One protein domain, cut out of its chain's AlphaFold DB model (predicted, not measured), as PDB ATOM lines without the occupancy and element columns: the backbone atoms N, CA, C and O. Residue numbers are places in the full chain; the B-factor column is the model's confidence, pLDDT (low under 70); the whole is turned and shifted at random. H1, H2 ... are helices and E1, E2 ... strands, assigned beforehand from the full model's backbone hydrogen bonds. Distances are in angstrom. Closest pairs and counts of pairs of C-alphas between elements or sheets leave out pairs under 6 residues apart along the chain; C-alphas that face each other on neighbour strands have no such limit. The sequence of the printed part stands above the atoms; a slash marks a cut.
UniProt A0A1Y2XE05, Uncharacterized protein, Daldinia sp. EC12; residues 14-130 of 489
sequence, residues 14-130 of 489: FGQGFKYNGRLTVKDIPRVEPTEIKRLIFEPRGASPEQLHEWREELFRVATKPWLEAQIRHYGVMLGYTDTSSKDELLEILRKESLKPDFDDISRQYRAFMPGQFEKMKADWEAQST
ATOM      1  N   PHE A  14      52.172 -39.190 -23.458       92.88
ATOM      2  CA  PHE A  14      51.782 -37.869 -23.961       92.88
ATOM      3  C   PHE A  14      50.303 -37.833 -24.359       92.88
ATOM      4  O   PHE A  14      49.791 -38.787 -24.941       92.88
ATOM      5  N   GLY A  15      49.627 -36.713 -24.094       89.56
ATOM      6  CA  GLY A  15      48.228 -36.502 -24.475       89.56
ATOM      7  C   GLY A  15      47.842 -35.027 -24.412       89.56
ATOM      8  O   GLY A  15      48.131 -34.370 -23.424       89.56
ATOM      9  N   GLN A  16      47.249 -34.479 -25.481       86.38
ATOM     10  CA  GLN A  16      46.759 -33.085 -25.557       86.38
ATOM     11  C   GLN A  16      47.747 -31.997 -25.062       86.38
ATOM     12  O   GLN A  16      47.357 -30.979 -24.497       86.38
ATOM     13  N   GLY A  17      49.053 -32.190 -25.280       88.44
ATOM     14  CA  GLY A  17      50.096 -31.255 -24.821       88.44
ATOM     15  C   GLY A  17      50.525 -31.430 -23.358       88.44
ATOM     16  O   GLY A  17      51.358 -30.661 -22.875       88.44
ATOM     17  N   PHE A  18      49.999 -32.447 -22.677       91.69
ATOM     18  CA  PHE A  18      50.447 -32.930 -21.379       91.69
ATOM     19  C   PHE A  18      51.418 -34.098 -21.540       91.69
ATOM     20  O   PHE A  18      51.369 -34.859 -22.511       91.69
ATOM     21  N   LYS A  19      52.279 -34.244 -20.540       94.31
ATOM     22  CA  LYS A  19      53.235 -35.336 -20.387       94.31
ATOM     23  C   LYS A  19      53.093 -35.909 -18.982       94.31
ATOM     24  O   LYS A  19      53.126 -35.155 -18.009       94.31
ATOM     25  N   TYR A  20      52.949 -37.226 -18.879       92.19
ATOM     26  CA  TYR A  20      52.879 -37.947 -17.614       92.19
ATOM     27  C   TYR A  20      54.068 -38.897 -17.471       92.19
ATOM     28  O   TYR A  20      54.264 -39.791 -18.290       92.19
ATOM     29  N   ASN A  21      54.867 -38.692 -16.427       89.44
ATOM     30  CA  ASN A  21      56.028 -39.516 -16.077       89.44
ATOM     31  C   ASN A  21      56.033 -39.866 -14.577       89.44
ATOM     32  O   ASN A  21      57.054 -39.753 -13.906       89.44
ATOM     33  N   GLY A  22      54.854 -40.175 -14.026       88.75
ATOM     34  CA  GLY A  22      54.607 -40.249 -12.580       88.75
ATOM     35  C   GLY A  22      54.172 -38.907 -11.976       88.75
ATOM     36  O   GLY A  22      53.597 -38.862 -10.891       88.75
ATOM     37  N   ARG A  23      54.374 -37.802 -12.705       89.88
ATOM     38  CA  ARG A  23      53.756 -36.496 -12.448       89.88
ATOM     39  C   ARG A  23      53.190 -35.939 -13.745       89.88
ATOM     40  O   ARG A  23      53.759 -36.155 -14.812       89.88
ATOM     41  N   LEU A  24      52.081 -35.210 -13.654       90.19
ATOM     42  CA  LEU A  24      51.532 -34.505 -14.807       90.19
ATOM     43  C   LEU A  24      52.294 -33.193 -15.021       90.19
ATOM     44  O   LEU A  24      52.431 -32.380 -14.105       90.19
ATOM     45  N   THR A  25      52.775 -32.981 -16.241       94.19
ATOM     46  CA  THR A  25      53.543 -31.798 -16.642       94.19
ATOM     47  C   THR A  25      53.025 -31.234 -17.963       94.19
ATOM     48  O   THR A  25      52.466 -31.960 -18.787       94.19
ATOM     49  N   VAL A  26      53.222 -29.932 -18.173       93.00
ATOM     50  CA  VAL A  26      52.942 -29.223 -19.430       93.00
ATOM     51  C   VAL A  26      54.207 -28.466 -19.808       93.00
ATOM     52  O   VAL A  26      54.676 -27.661 -19.011       93.00
ATOM     53  N   LYS A  27      54.781 -28.728 -20.992       91.44
ATOM     54  CA  LYS A  27      56.101 -28.184 -21.392       91.44
ATOM     55  C   LYS A  27      57.178 -28.398 -20.302       91.44
ATOM     56  O   LYS A  27      57.914 -27.478 -19.969       91.44
ATOM     57  N   ASP A  28      57.194 -29.588 -19.692       93.94
ATOM     58  CA  ASP A  28      58.059 -29.969 -18.557       93.94
ATOM     59  C   ASP A  28      57.871 -29.141 -17.265       93.94
ATOM     60  O   ASP A  28      58.634 -29.284 -16.310       93.94
ATOM     61  N   ILE A  29      56.814 -28.327 -17.178       94.88
ATOM     62  CA  ILE A  29      56.460 -27.566 -15.978       94.88
ATOM     63  C   ILE A  29      55.417 -28.359 -15.176       94.88
ATOM     64  O   ILE A  29      54.318 -28.636 -15.685       94.88
ATOM     65  N   PRO A  30      55.729 -28.754 -13.926       94.19
ATOM     66  CA  PRO A  30      54.788 -29.464 -13.076       94.19
ATOM     67  C   PRO A  30      53.680 -28.532 -12.594       94.19
ATOM     68  O   PRO A  30      53.836 -27.308 -12.522       94.19
ATOM     69  N   ARG A  31      52.551 -29.129 -12.224       92.12
ATOM     70  CA  ARG A  31      51.479 -28.398 -11.560       92.12
ATOM     71  C   ARG A  31      51.936 -27.909 -10.185       92.12
ATOM     72  O   ARG A  31      52.533 -28.665  -9.419       92.12
ATOM     73  N   VAL A  32      51.601 -26.666  -9.869       94.06
ATOM     74  CA  VAL A  32      51.749 -26.077  -8.537       94.06
ATOM     75  C   VAL A  32      50.413 -26.162  -7.809       94.06
ATOM     76  O   VAL A  32      49.374 -25.949  -8.426       94.06
ATOM     77  N   GLU A  33      50.428 -26.496  -6.519       92.50
ATOM     78  CA  GLU A  33      49.207 -26.634  -5.717       92.50
ATOM     79  C   GLU A  33      48.451 -25.298  -5.571       92.50
ATOM     80  O   GLU A  33      49.083 -24.236  -5.550       92.50
ATOM     81  N   PRO A  34      47.113 -25.316  -5.426       93.19
ATOM     82  CA  PRO A  34      46.308 -24.094  -5.448       93.19
ATOM     83  C   PRO A  34      46.680 -23.065  -4.374       93.19
ATOM     84  O   PRO A  34      46.677 -21.857  -4.620       93.19
ATOM     85  N   THR A  35      47.028 -23.539  -3.177       93.81
ATOM     86  CA  THR A  35      47.478 -22.707  -2.052       93.81
ATOM     87  C   THR A  35      48.773 -21.971  -2.373       93.81
ATOM     88  O   THR A  35      48.906 -20.786  -2.072       93.81
ATOM     89  N   GLU A  36      49.701 -22.656  -3.034       95.00
ATOM     90  CA  GLU A  36      50.984 -22.097  -3.442       95.00
ATOM     91  C   GLU A  36      50.820 -21.117  -4.608       95.00
ATOM     92  O   GLU A  36      51.445 -20.059  -4.611       95.00
ATOM     93  N   ILE A  37      49.908 -21.390  -5.548       95.69
ATOM     94  CA  ILE A  37      49.539 -20.416  -6.584       95.69
ATOM     95  C   ILE A  37      49.018 -19.136  -5.943       95.69
ATOM     96  O   ILE A  37      49.508 -18.058  -6.272       95.69
ATOM     97  N   LYS A  38      48.077 -19.245  -4.997       95.12
ATOM     98  CA  LYS A  38      47.520 -18.086  -4.288       95.12
ATOM     99  C   LYS A  38      48.617 -17.305  -3.545       95.12
ATOM    100  O   LYS A  38      48.645 -16.082  -3.640       95.12
ATOM    101  N   ARG A  39      49.554 -17.990  -2.876       96.00
ATOM    102  CA  ARG A  39      50.720 -17.358  -2.223       96.00
ATOM    103  C   ARG A  39      51.583 -16.575  -3.217       96.00
ATOM    104  O   ARG A  39      52.031 -15.474  -2.912       96.00
ATOM    105  N   LEU A  40      51.832 -17.155  -4.389       96.25
ATOM    106  CA  LEU A  40      52.715 -16.569  -5.392       96.25
ATOM    107  C   LEU A  40      52.082 -15.361  -6.087       96.25
ATOM    108  O   LEU A  40      52.752 -14.349  -6.252       96.25
ATOM    109  N   ILE A  41      50.814 -15.441  -6.503       96.81
ATOM    110  CA  ILE A  41      50.226 -14.438  -7.411       96.81
ATOM    111  C   ILE A  41      49.476 -13.298  -6.713       96.81
ATOM    112  O   ILE A  41      49.237 -12.264  -7.353       96.81
ATOM    113  N   PHE A  42      49.111 -13.459  -5.436       96.81
ATOM    114  CA  PHE A  42      48.485 -12.408  -4.634       96.81
ATOM    115  C   PHE A  42      49.488 -11.766  -3.687       96.81
ATOM    116  O   PHE A  42      50.219 -12.448  -2.975       96.81
ATOM    117  N   GLU A  43      49.474 -10.436  -3.663       96.00
ATOM    118  CA  GLU A  43      50.314  -9.661  -2.763       96.00
ATOM    119  C   GLU A  43      49.980 -10.002  -1.296       96.00
ATOM    120  O   GLU A  43      48.800  -9.979  -0.911       96.00
ATOM    121  N   PRO A  44      50.984 -10.339  -0.464       94.81
ATOM    122  CA  PRO A  44      50.748 -10.713   0.921       94.81
ATOM    123  C   PRO A  44      50.219  -9.518   1.725       94.81
ATOM    124  O   PRO A  44      50.817  -8.443   1.770       94.81
ATOM    125  N   ARG A  45      49.075  -9.706   2.393       94.62
ATOM    126  CA  ARG A  45      48.436  -8.650   3.190       94.62
ATOM    127  C   ARG A  45      49.251  -8.348   4.446       94.62
ATOM    128  O   ARG A  45      49.562  -9.258   5.207       94.62
ATOM    129  N   GLY A  46      49.522  -7.067   4.692       94.19
ATOM    130  CA  GLY A  46      50.236  -6.613   5.893       94.19
ATOM    131  C   GLY A  46      51.735  -6.925   5.897       94.19
ATOM    132  O   GLY A  46      52.362  -6.826   6.948       94.19
ATOM    133  N   ALA A  47      52.302  -7.309   4.751       93.62
ATOM    134  CA  ALA A  47      53.731  -7.545   4.612       93.62
ATOM    135  C   ALA A  47      54.536  -6.238   4.722       93.62
ATOM    136  O   ALA A  47      54.079  -5.167   4.314       93.62
ATOM    137  N   SER A  48      55.750  -6.330   5.268       96.56
ATOM    138  CA  SER A  48      56.688  -5.206   5.301       96.56
ATOM    139  C   SER A  48      57.173  -4.844   3.884       96.56
ATOM    140  O   SER A  48      57.113  -5.682   2.980       96.56
ATOM    141  N   PRO A  49      57.710  -3.628   3.654       97.12
ATOM    142  CA  PRO A  49      58.283  -3.258   2.356       97.12
ATOM    143  C   PRO A  49      59.365  -4.227   1.854       97.12
ATOM    144  O   PRO A  49      59.439  -4.493   0.657       97.12
ATOM    145  N   GLU A  50      60.163  -4.789   2.765       96.12
ATOM    146  CA  GLU A  50      61.185  -5.798   2.454       96.12
ATOM    147  C   GLU A  50      60.548  -7.112   1.983       96.12
ATOM    148  O   GLU A  50      60.901  -7.623   0.925       96.12
ATOM    149  N   GLN A  51      59.534  -7.608   2.697       94.94
ATOM    150  CA  GLN A  51      58.797  -8.816   2.308       94.94
ATOM    151  C   GLN A  51      58.068  -8.647   0.969       94.94
ATOM    152  O   GLN A  51      58.016  -9.574   0.165       94.94
ATOM    153  N   LEU A  52      57.512  -7.459   0.709       96.25
ATOM    154  CA  LEU A  52      56.894  -7.136  -0.576       96.25
ATOM    155  C   LEU A  52      57.921  -7.113  -1.710       96.25
ATOM    156  O   LEU A  52      57.608  -7.536  -2.824       96.25
ATOM    157  N   HIS A  53      59.134  -6.630  -1.445       96.44
ATOM    158  CA  HIS A  53      60.223  -6.661  -2.411       96.44
ATOM    159  C   HIS A  53      60.648  -8.103  -2.727       96.44
ATOM    160  O   HIS A  53      60.630  -8.481  -3.898       96.44
ATOM    161  N   GLU A  54      60.906  -8.926  -1.706       95.94
ATOM    162  CA  GLU A  54      61.244 -10.350  -1.861       95.94
ATOM    163  C   GLU A  54      60.156 -11.124  -2.620       95.94
ATOM    164  O   GLU A  54      60.448 -11.896  -3.535       95.94
ATOM    165  N   TRP A  55      58.884 -10.878  -2.289       97.19
ATOM    166  CA  TRP A  55      57.750 -11.488  -2.982       97.19
ATOM    167  C   TRP A  55      57.695 -11.088  -4.462       97.19
ATOM    168  O   TRP A  55      57.480 -11.945  -5.319       97.19
ATOM    169  N   ARG A  56      57.931  -9.810  -4.798       96.81
ATOM    170  CA  ARG A  56      57.975  -9.345  -6.200       96.81
ATOM    171  C   ARG A  56      59.115  -9.995  -6.974       96.81
ATOM    172  O   ARG A  56      58.915 -10.363  -8.132       96.81
ATOM    173  N   GLU A  57      60.285 -10.149  -6.357       96.62
ATOM    174  CA  GLU A  57      61.413 -10.851  -6.973       96.62
ATOM    175  C   GLU A  57      61.095 -12.331  -7.213       96.62
ATOM    176  O   GLU A  57      61.345 -12.852  -8.305       96.62
ATOM    177  N   GLU A  58      60.494 -13.008  -6.229       96.19
ATOM    178  CA  GLU A  58      60.062 -14.398  -6.366       96.19
ATOM    179  C   GLU A  58      59.012 -14.551  -7.474       96.19
ATOM    180  O   GLU A  58      59.187 -15.385  -8.366       96.19
ATOM    181  N   LEU A  59      57.968 -13.717  -7.472       95.62
ATOM    182  CA  LEU A  59      56.933 -13.699  -8.503       95.62
ATOM    183  C   LEU A  59      57.543 -13.460  -9.887       95.62
ATOM    184  O   LEU A  59      57.223 -14.178 -10.834       95.62
ATOM    185  N   PHE A  60      58.445 -12.484 -10.019       95.12
ATOM    186  CA  PHE A  60      59.101 -12.186 -11.290       95.12
ATOM    187  C   PHE A  60      59.914 -13.377 -11.809       95.12
ATOM    188  O   PHE A  60      59.831 -13.691 -13.000       95.12
ATOM    189  N   ARG A  61      60.652 -14.051 -10.916       96.56
ATOM    190  CA  ARG A  61      61.486 -15.219 -11.220       96.56
ATOM    191  C   ARG A  61      60.663 -16.455 -11.585       96.56
ATOM    192  O   ARG A  61      61.048 -17.187 -12.493       96.56
ATOM    193  N   VAL A  62      59.571 -16.714 -10.867       95.69
ATOM    194  CA  VAL A  62      58.782 -17.950 -10.998       95.69
ATOM    195  C   VAL A  62      57.701 -17.819 -12.069       95.69
ATOM    196  O   VAL A  62      57.631 -18.660 -12.966       95.69
ATOM    197  N   ALA A  63      56.885 -16.760 -12.022       96.38
ATOM    198  CA  ALA A  63      55.720 -16.578 -12.891       96.38
ATOM    199  C   ALA A  63      56.105 -16.063 -14.285       96.38
ATOM    200  O   ALA A  63      55.626 -15.036 -14.760       96.38
ATOM    201  N   THR A  64      57.007 -16.775 -14.952       97.00
ATOM    202  CA  THR A  64      57.357 -16.559 -16.358       97.00
ATOM    203  C   THR A  64      56.166 -16.876 -17.271       97.00
ATOM    204  O   THR A  64      55.259 -17.614 -16.883       97.00
ATOM    205  N   LYS A  65      56.162 -16.359 -18.510       95.69
ATOM    206  CA  LYS A  65      55.093 -16.655 -19.486       95.69
ATOM    207  C   LYS A  65      54.869 -18.173 -19.681       95.69
ATOM    208  O   LYS A  65      53.726 -18.597 -19.528       95.69
ATOM    209  N   PRO A  66      55.907 -19.014 -19.895       95.94
ATOM    210  CA  PRO A  66      55.722 -20.465 -19.998       95.94
ATOM    211  C   PRO A  66      55.123 -21.099 -18.739       95.94
ATOM    212  O   PRO A  66      54.286 -21.993 -18.844       95.94
ATOM    213  N   TRP A  67      55.526 -20.632 -17.552       97.06
ATOM    214  CA  TRP A  67      54.981 -21.129 -16.289       97.06
ATOM    215  C   TRP A  67      53.497 -20.800 -16.146       97.06
ATOM    216  O   TRP A  67      52.714 -21.689 -15.822       97.06
ATOM    217  N   LEU A  68      53.100 -19.561 -16.451       96.62
ATOM    218  CA  LEU A  68      51.700 -19.134 -16.407       96.62
ATOM    219  C   LEU A  68      50.841 -19.941 -17.386       96.62
ATOM    220  O   LEU A  68      49.813 -20.478 -16.984       96.62
ATOM    221  N   GLU A  69      51.287 -20.104 -18.635       94.62
ATOM    222  CA  GLU A  69      50.599 -20.944 -19.628       94.62
ATOM    223  C   GLU A  69      50.413 -22.384 -19.136       94.62
ATOM    224  O   GLU A  69      49.335 -22.963 -19.291       94.62
ATOM    225  N   ALA A  70      51.456 -22.967 -18.539       94.50
ATOM    226  CA  ALA A  70      51.410 -24.323 -18.012       94.50
ATOM    227  C   ALA A  70      50.428 -24.450 -16.842       94.50
ATOM    228  O   ALA A  70      49.622 -25.377 -16.843       94.50
ATOM    229  N   GLN A  71      50.452 -23.523 -15.873       95.38
ATOM    230  CA  GLN A  71      49.505 -23.558 -14.756       95.38
ATOM    231  C   GLN A  71      48.070 -23.381 -15.253       95.38
ATOM    232  O   GLN A  71      47.229 -24.217 -14.958       95.38
ATOM    233  N   ILE A  72      47.790 -22.380 -16.088       93.00
ATOM    234  CA  ILE A  72      46.447 -22.156 -16.650       93.00
ATOM    235  C   ILE A  72      45.911 -23.431 -17.328       93.00
ATOM    236  O   ILE A  72      44.772 -23.830 -17.080       93.00
ATOM    237  N   ARG A  73      46.755 -24.140 -18.093       90.81
ATOM    238  CA  ARG A  73      46.396 -25.437 -18.692       90.81
ATOM    239  C   ARG A  73      46.164 -26.542 -17.661       90.81
ATOM    240  O   ARG A  73      45.200 -27.285 -17.807       90.81
ATOM    241  N   HIS A  74      47.006 -26.664 -16.631       91.38
ATOM    242  CA  HIS A  74      46.814 -27.648 -15.552       91.38
ATOM    243  C   HIS A  74      45.472 -27.481 -14.836       91.38
ATOM    244  O   HIS A  74      44.871 -28.477 -14.444       91.38
ATOM    245  N   TYR A  75      44.992 -26.241 -14.713       90.38
ATOM    246  CA  TYR A  75      43.700 -25.913 -14.106       90.38
ATOM    247  C   TYR A  75      42.525 -25.935 -15.101       90.38
ATOM    248  O   TYR A  75      41.422 -25.490 -14.788       90.38
ATOM    249  N   GLY A  76      42.737 -26.476 -16.308       87.94
ATOM    250  CA  GLY A  76      41.683 -26.711 -17.298       87.94
ATOM    251  C   GLY A  76      41.165 -25.464 -18.007       87.94
ATOM    252  O   GLY A  76      40.097 -25.500 -18.621       87.94
ATOM    253  N   VAL A  77      41.900 -24.358 -17.940       87.81
ATOM    254  CA  VAL A  77      41.507 -23.106 -18.579       87.81
ATOM    255  C   VAL A  77      42.047 -23.110 -20.006       87.81
ATOM    256  O   VAL A  77      43.256 -23.105 -20.249       87.81
ATOM    257  N   MET A  78      41.132 -23.132 -20.973       82.81
ATOM    258  CA  MET A  78      41.481 -23.106 -22.390       82.81
ATOM    259  C   MET A  78      41.956 -21.704 -22.768       82.81
ATOM    260  O   MET A  78      41.155 -20.789 -22.962       82.81
ATOM    261  N   LEU A  79      43.271 -21.539 -22.891       81.62
ATOM    262  CA  LEU A  79      43.840 -20.414 -23.623       81.62
ATOM    263  C   LEU A  79      43.405 -20.576 -25.082       81.62
ATOM    264  O   LEU A  79      43.644 -21.626 -25.680       81.62
ATOM    265  N   GLY A  80      42.718 -19.576 -25.639       75.94
ATOM    266  CA  GLY A  80      42.370 -19.574 -27.060       75.94
ATOM    267  C   GLY A  80      43.609 -19.743 -27.953       75.94
ATOM    268  O   GLY A  80      44.743 -19.709 -27.480       75.94
ATOM    269  N   TYR A  81      43.405 -19.881 -29.265       62.34
ATOM    270  CA  TYR A  81      44.457 -20.118 -30.275       62.34
ATOM    271  C   TYR A  81      45.552 -19.036 -30.386       62.34
ATOM    272  O   TYR A  81      46.369 -19.066 -31.303       62.34
ATOM    273  N   THR A  82      45.594 -18.064 -29.488       52.62
ATOM    274  CA  THR A  82      46.480 -16.918 -29.578       52.62
ATOM    275  C   THR A  82      47.659 -17.059 -28.616       52.62
ATOM    276  O   THR A  82      47.601 -16.635 -27.459       52.62
ATOM    277  N   ASP A  83      48.786 -17.547 -29.152       65.88
ATOM    278  CA  ASP A  83      50.145 -17.431 -28.576       65.88
ATOM    279  C   ASP A  83      50.555 -15.966 -28.269       65.88
ATOM    280  O   ASP A  83      51.617 -15.694 -27.699       65.88
ATOM    281  N   THR A  84      49.703 -14.994 -28.611       81.56
ATOM    282  CA  THR A  84      49.907 -13.555 -28.428       81.56
ATOM    283  C   THR A  84      49.648 -13.060 -27.010       81.56
ATOM    284  O   THR A  84      49.973 -11.909 -26.739       81.56
ATOM    285  N   SER A  85      49.092 -13.887 -26.116       90.56
ATOM    286  CA  SER A  85      48.765 -13.437 -24.755       90.56
ATOM    287  C   SER A  85      50.018 -12.911 -24.047       90.56
ATOM    288  O   SER A  85      51.077 -13.561 -24.058       90.56
ATOM    289  N   SER A  86      49.924 -11.717 -23.466       94.50
ATOM    290  CA  SER A  86      51.030 -11.119 -22.717       94.50
ATOM    291  C   SER A  86      51.209 -11.808 -21.358       94.50
ATOM    292  O   SER A  86      50.325 -12.512 -20.870       94.50
ATOM    293  N   LYS A  87      52.376 -11.628 -20.724       94.94
ATOM    294  CA  LYS A  87      52.631 -12.164 -19.374       94.94
ATOM    295  C   LYS A  87      51.585 -11.658 -18.370       94.94
ATOM    296  O   LYS A  87      51.098 -12.442 -17.561       94.94
ATOM    297  N   ASP A  88      51.239 -10.378 -18.454       95.56
ATOM    298  CA  ASP A  88      50.316  -9.727 -17.524       95.56
ATOM    299  C   ASP A  88      48.873 -10.204 -17.736       95.56
ATOM    300  O   ASP A  88      48.175 -10.483 -16.766       95.56
ATOM    301  N   GLU A  89      48.450 -10.415 -18.988       95.12
ATOM    302  CA  GLU A  89      47.144 -11.015 -19.304       95.12
ATOM    303  C   GLU A  89      47.012 -12.430 -18.734       95.12
ATOM    304  O   GLU A  89      46.003 -12.764 -18.115       95.12
ATOM    305  N   LEU A  90      48.042 -13.263 -18.905       95.75
ATOM    306  CA  LEU A  90      48.056 -14.620 -18.357       95.75
ATOM    307  C   LEU A  90      48.031 -14.605 -16.822       95.75
ATOM    308  O   LEU A  90      47.332 -15.412 -16.208       95.75
ATOM    309  N   LEU A  91      48.758 -13.678 -16.192       96.44
ATOM    310  CA  LEU A  91      48.745 -13.514 -14.739       96.44
ATOM    311  C   LEU A  91      47.352 -13.118 -14.230       96.44
ATOM    312  O   LEU A  91      46.882 -13.689 -13.247       96.44
ATOM    313  N   GLU A  92      46.672 -12.196 -14.913       96.38
ATOM    314  CA  GLU A  92      45.303 -11.792 -14.579       96.38
ATOM    315  C   GLU A  92      44.288 -12.925 -14.779       96.38
ATOM    316  O   GLU A  92      43.421 -13.134 -13.925       96.38
ATOM    317  N   ILE A  93      44.426 -13.721 -15.845       95.31
ATOM    318  CA  ILE A  93      43.611 -14.930 -16.044       95.31
ATOM    319  C   ILE A  93      43.798 -15.884 -14.862       95.31
ATOM    320  O   ILE A  93      42.816 -16.288 -14.240       95.31
ATOM    321  N   LEU A  94      45.044 -16.206 -14.505       95.50
ATOM    322  CA  LEU A  94      45.323 -17.133 -13.409       95.50
ATOM    323  C   LEU A  94      44.812 -16.596 -12.061       95.50
ATOM    324  O   LEU A  94      44.240 -17.360 -11.284       95.50
ATOM    325  N   ARG A  95      44.936 -15.287 -11.798       97.00
ATOM    326  CA  ARG A  95      44.358 -14.634 -10.610       97.00
ATOM    327  C   ARG A  95      42.848 -14.809 -10.555       97.00
ATOM    328  O   ARG A  95      42.335 -15.289  -9.546       97.00
ATOM    329  N   LYS A  96      42.141 -14.474 -11.634       96.38
ATOM    330  CA  LYS A  96      40.678 -14.585 -11.702       96.38
ATOM    331  C   LYS A  96      40.206 -16.021 -11.481       96.38
ATOM    332  O   LYS A  96      39.260 -16.245 -10.729       96.38
ATOM    333  N   GLU A  97      40.863 -16.981 -12.119       94.12
ATOM    334  CA  GLU A  97      40.526 -18.400 -12.012       94.12
ATOM    335  C   GLU A  97      40.819 -18.947 -10.611       94.12
ATOM    336  O   GLU A  97      39.987 -19.653 -10.047       94.12
ATOM    337  N   SER A  98      41.925 -18.527  -9.988       94.81
ATOM    338  CA  SER A  98      42.312 -18.973  -8.642       94.81
ATOM    339  C   SER A  98      41.354 -18.568  -7.515       94.81
ATOM    340  O   SER A  98      41.383 -19.158  -6.433       94.81
ATOM    341  N   LEU A  99      40.507 -17.562  -7.754       95.38
ATOM    342  CA  LEU A  99      39.493 -17.096  -6.804       95.38
ATOM    343  C   LEU A  99      38.168 -17.854  -6.921       95.38
ATOM    344  O   LEU A  99      37.285 -17.656  -6.085       95.38
ATOM    345  N   LYS A 100      37.998 -18.702  -7.941       93.69
ATOM    346  CA  LYS A 100      36.784 -19.502  -8.072       93.69
ATOM    347  C   LYS A 100      36.722 -20.563  -6.963       93.69
ATOM    348  O   LYS A 100      37.753 -21.126  -6.593       93.69
ATOM    349  N   PRO A 101      35.524 -20.868  -6.432       90.81
ATOM    350  CA  PRO A 101      35.368 -21.825  -5.335       90.81
ATOM    351  C   PRO A 101      35.764 -23.259  -5.720       90.81
ATOM    352  O   PRO A 101      36.076 -24.061  -4.850       90.81
ATOM    353  N   ASP A 102      35.765 -23.578  -7.013       88.56
ATOM    354  CA  ASP A 102      36.130 -24.877  -7.578       88.56
ATOM    355  C   ASP A 102      37.566 -24.929  -8.121       88.56
ATOM    356  O   ASP A 102      37.946 -25.913  -8.756       88.56
ATOM    357  N   PHE A 103      38.388 -23.908  -7.863       88.44
ATOM    358  CA  PHE A 103      39.784 -23.900  -8.305       88.44
ATOM    359  C   PHE A 103      40.602 -25.050  -7.699       88.44
ATOM    360  O   PHE A 103      41.495 -25.591  -8.349       88.44
ATOM    361  N   ASP A 104      40.250 -25.471  -6.484       86.75
ATOM    362  CA  ASP A 104      40.919 -26.564  -5.781       86.75
ATOM    363  C   ASP A 104      40.338 -27.953  -6.186       86.75
ATOM    364  O   ASP A 104      40.921 -28.989  -5.858       86.75
ATOM    365  N   ASP A 105      39.226 -28.007  -6.945       85.44
ATOM    366  CA  ASP A 105      38.592 -29.250  -7.433       85.44
ATOM    367  C   ASP A 105      39.217 -29.733  -8.753       85.44
ATOM    368  O   ASP A 105      38.671 -29.655  -9.859       85.44
ATOM    369  N   ILE A 106      40.416 -30.277  -8.597       73.31
ATOM    370  CA  ILE A 106      41.256 -30.823  -9.661       73.31
ATOM    371  C   ILE A 106      40.553 -31.935 -10.452       73.31
ATOM    372  O   ILE A 106      40.696 -32.025 -11.673       73.31
ATOM    373  N   SER A 107      39.826 -32.824  -9.770       72.88
ATOM    374  CA  SER A 107      39.165 -33.957 -10.425       72.88
ATOM    375  C   SER A 107      38.098 -33.477 -11.396       72.88
ATOM    376  O   SER A 107      37.961 -34.032 -12.487       72.88
ATOM    377  N   ARG A 108      37.364 -32.425 -11.032       74.56
ATOM    378  CA  ARG A 108      36.402 -31.793 -11.929       74.56
ATOM    379  C   ARG A 108      37.083 -31.113 -13.112       74.56
ATOM    380  O   ARG A 108      36.596 -31.259 -14.232       74.56
ATOM    381  N   GLN A 109      38.204 -30.431 -12.887       72.50
ATOM    382  CA  GLN A 109      38.958 -29.772 -13.955       72.50
ATOM    383  C   GLN A 109      39.457 -30.795 -14.980       72.50
ATOM    384  O   GLN A 109      39.077 -30.700 -16.145       72.50
ATOM    385  N   TYR A 110      40.181 -31.843 -14.561       75.56
ATOM    386  CA  TYR A 110      40.660 -32.883 -15.486       75.56
ATOM    387  C   TYR A 110      39.528 -33.565 -16.254       75.56
ATOM    388  O   TYR A 110      39.657 -33.778 -17.458       75.56
ATOM    389  N   ARG A 111      38.387 -33.844 -15.609       74.56
ATOM    390  CA  ARG A 111      37.221 -34.412 -16.304       74.56
ATOM    391  C   ARG A 111      36.637 -33.483 -17.361       74.56
ATOM    392  O   ARG A 111      36.096 -33.983 -18.339       74.56
ATOM    393  N   ALA A 112      36.701 -32.170 -17.162       70.62
ATOM    394  CA  ALA A 112      36.132 -31.206 -18.095       70.62
ATOM    395  C   ALA A 112      36.989 -31.041 -19.359       70.62
ATOM    396  O   ALA A 112      36.432 -30.918 -20.448       70.62
ATOM    397  N   PHE A 113      38.321 -31.057 -19.231       73.12
ATOM    398  CA  PHE A 113      39.215 -30.773 -20.361       73.12
ATOM    399  C   PHE A 113      39.917 -32.014 -20.945       73.12
ATOM    400  O   PHE A 113      40.221 -32.027 -22.133       73.12
ATOM    401  N   MET A 114      40.121 -33.075 -20.155       76.25
ATOM    402  CA  MET A 114      40.707 -34.359 -20.574       76.25
ATOM    403  C   MET A 114      39.876 -35.556 -20.065       76.25
ATOM    404  O   MET A 114      40.396 -36.390 -19.315       76.25
ATOM    405  N   PRO A 115      38.592 -35.697 -20.461       77.75
ATOM    406  CA  PRO A 115      37.734 -36.759 -19.939       77.75
ATOM    407  C   PRO A 115      38.334 -38.151 -20.207       77.75
ATOM    408  O   PRO A 115      38.458 -38.571 -21.357       77.75
ATOM    409  N   GLY A 116      38.744 -38.858 -19.148       80.44
ATOM    410  CA  GLY A 116      39.309 -40.211 -19.210       80.44
ATOM    411  C   GLY A 116      40.716 -40.317 -19.810       80.44
ATOM    412  O   GLY A 116      41.317 -41.391 -19.759       80.44
ATOM    413  N   GLN A 117      41.270 -39.239 -20.375       85.94
ATOM    414  CA  GLN A 117      42.621 -39.265 -20.941       85.94
ATOM    415  C   GLN A 117      43.685 -39.251 -19.851       85.94
ATOM    416  O   GLN A 117      44.657 -39.990 -19.963       85.94
ATOM    417  N   PHE A 118      43.499 -38.459 -18.791       86.31
ATOM    418  CA  PHE A 118      44.446 -38.435 -17.677       86.31
ATOM    419  C   PHE A 118      44.534 -39.805 -16.997       86.31
ATOM    420  O   PHE A 118      45.629 -40.324 -16.792       86.31
ATOM    421  N   GLU A 119      43.387 -40.421 -16.711       89.81
ATOM    422  CA  GLU A 119      43.294 -41.753 -16.117       89.81
ATOM    423  C   GLU A 119      43.945 -42.806 -17.013       89.81
ATOM    424  O   GLU A 119      44.684 -43.649 -16.514       89.81
ATOM    425  N   LYS A 120      43.743 -42.717 -18.334       91.56
ATOM    426  CA  LYS A 120      44.410 -43.594 -19.298       91.56
ATOM    427  C   LYS A 120      45.926 -43.388 -19.311       91.56
ATOM    428  O   LYS A 120      46.659 -44.357 -19.190       91.56
ATOM    429  N   MET A 121      46.406 -42.146 -19.405       92.81
ATOM    430  CA  MET A 121      47.844 -41.840 -19.392       92.81
ATOM    431  C   MET A 121      48.512 -42.329 -18.107       92.81
ATOM    432  O   MET A 121      49.614 -42.878 -18.143       92.81
ATOM    433  N   LYS A 122      47.833 -42.132 -16.972       91.69
ATOM    434  CA  LYS A 122      48.270 -42.617 -15.670       91.69
ATOM    435  C   LYS A 122      48.333 -44.144 -15.648       91.69
ATOM    436  O   LYS A 122      49.380 -44.673 -15.293       91.69
ATOM    437  N   ALA A 123      47.273 -44.830 -16.073       93.62
ATOM    438  CA  ALA A 123      47.222 -46.290 -16.116       93.62
ATOM    439  C   ALA A 123      48.283 -46.885 -17.058       93.62
ATOM    440  O   ALA A 123      48.970 -47.828 -16.678       93.62
ATOM    441  N   ASP A 124      48.472 -46.305 -18.246       94.00
ATOM    442  CA  ASP A 124      49.479 -46.744 -19.220       94.00
ATOM    443  C   ASP A 124      50.900 -46.601 -18.650       94.00
ATOM    444  O   ASP A 124      51.736 -47.494 -18.810       94.00
ATOM    445  N   TRP A 125      51.189 -45.490 -17.962       94.88
ATOM    446  CA  TRP A 125      52.484 -45.282 -17.315       94.88
ATOM    447  C   TRP A 125      52.678 -46.195 -16.098       94.88
ATOM    448  O   TRP A 125      53.756 -46.757 -15.926       94.88
ATOM    449  N   GLU A 126      51.650 -46.381 -15.266       93.88
ATOM    450  CA  GLU A 126      51.691 -47.282 -14.106       93.88
ATOM    451  C   GLU A 126      51.870 -48.742 -14.532       93.88
ATOM    452  O   GLU A 126      52.650 -49.460 -13.910       93.88
ATOM    453  N   ALA A 127      51.237 -49.170 -15.627       94.88
ATOM    454  CA  ALA A 127      51.438 -50.492 -16.212       94.88
ATOM    455  C   ALA A 127      52.880 -50.671 -16.715       94.88
ATOM    456  O   ALA A 127      53.531 -51.653 -16.358       94.88
ATOM    457  N   GLN A 128      53.418 -49.698 -17.467       94.12
ATOM    458  CA  GLN A 128      54.825 -49.710 -17.893       94.12
ATOM    459  C   GLN A 128      55.782 -49.736 -16.697       94.12
ATOM    460  O   GLN A 128      56.736 -50.508 -16.682       94.12
ATOM    461  N   SER A 129      55.525 -48.908 -15.682       90.06
ATOM    462  CA  SER A 129      56.355 -48.840 -14.483       90.06
ATOM    463  C   SER A 129      56.295 -50.136 -13.682       90.06
ATOM    464  O   SER A 129      57.319 -50.540 -13.138       90.06
ATOM    465  N   THR A 130      55.129 -50.775 -13.590       91.81
ATOM    466  CA  THR A 130      54.954 -52.037 -12.860       91.81
ATOM    467  C   THR A 130      55.676 -53.163 -13.585       91.81
ATOM    468  O   THR A 130      56.526 -53.808 -12.981       91.81
TER     469      THR A 130
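What this domain is: This is residues 14 to 130 of the 489 residues of an uncharacterized protein of Daldinia sp. EC12 (UniProt A0A1Y2XE05). An elongated, mostly helical domain has H3 nearest its middle and H4 side by side with H3, while H1 packs on H4, H2 reaches from H1 to one end of the long axis, and H6 makes the other end. The small hairpin of strands E1 and E2 sits between H3 and H6, E2 toward H3 and E1 toward H6. The printed part has 117 residues with two named strands followed by six named helices, in the order E1 E2 H1 H2 H3 H4 H5 H6; the two-stranded sheet is antiparallel. It is only just compact, close to loose, with a radius of gyration of the C-alphas of 15.7 A, and spans 51 by 32 by 26 A.

Where its parts are: E1 is residues 18 to 20, its C-alpha 18 at (50.447, -32.930, -21.379), and E2 is residues 24 to 26. H1 is residues 34 to 41, 10.6 A long, and H2 is residues 49 to 62, 19.9 A long, from C-alpha 49 at (58.283, -3.258, 2.356). H3 is residues 65 to 74, 14.3 A; H4 is residues 87 to 98, 16.4 A; H5 is residues 106 to 113, 10.9 A. H6, residues 117 to 130, is 19.5 A long and ends with C-alpha 130 at (54.954, -52.037, -12.860).

How they stand to each other: E1 and E2 form an antiparallel hairpin at 147 degrees, with N 19 and O 25 2.9 A apart and N 25 and O 19 2.8 A apart, both within hydrogen-bond range. Residues 14 to 15 pair with residues 18 to 19 of E1, antiparallel, and residues 25 to 26 of E2 pair likewise with residues 29 to 30. The closest C-alphas of E2 and H3 are those of Val 26 and Ala 70, 5.3 A apart; those of E1 and H6 are Tyr 20 and Met 121, 6.6 A apart. H3 and H4 touch, closest at the C-alphas of Lys 65 and Lys 87, 5.1 A apart, and run the same way at a shallow tilt of 26 degrees. H1 touches H4, closest at the C-alphas of Ile 41 and Arg 95, 6.7 A apart; they run opposite ways at a tilt of 36 degrees, only just steep. H2 touches H1 with residues 55 to 59 alone, the C-alphas of Leu 40 and Leu 59 being closest at 6.0 A; they run opposite ways at a steep tilt of 69 degrees, only just short of about perpendicular. Helix packing is mostly crossed, that is, not at a shallow tilt, but only just: of the three pairs of helices that touch, one is at a shallow tilt. H2 and H3 meet only through their link. H5 is near H3, with 7 pairs of C-alphas within 10 A, and apart from H4; it is close to H6 but not clearly touching, the C-alphas of Tyr 110 and Phe 118 being closest at 7.1 A. In H1 to H6 every O i to N i+4 pair is within hydrogen-bond range.

The domain as a whole: The two C-alphas farthest apart are those of Pro 49 and Ala 127, at 51.2 A. The printed part has no cut. The link from H3 to H4, residues 75 to 86, is long. Mean pLDDT of the printed part is 90.5; residues 81 to 83 are under 70.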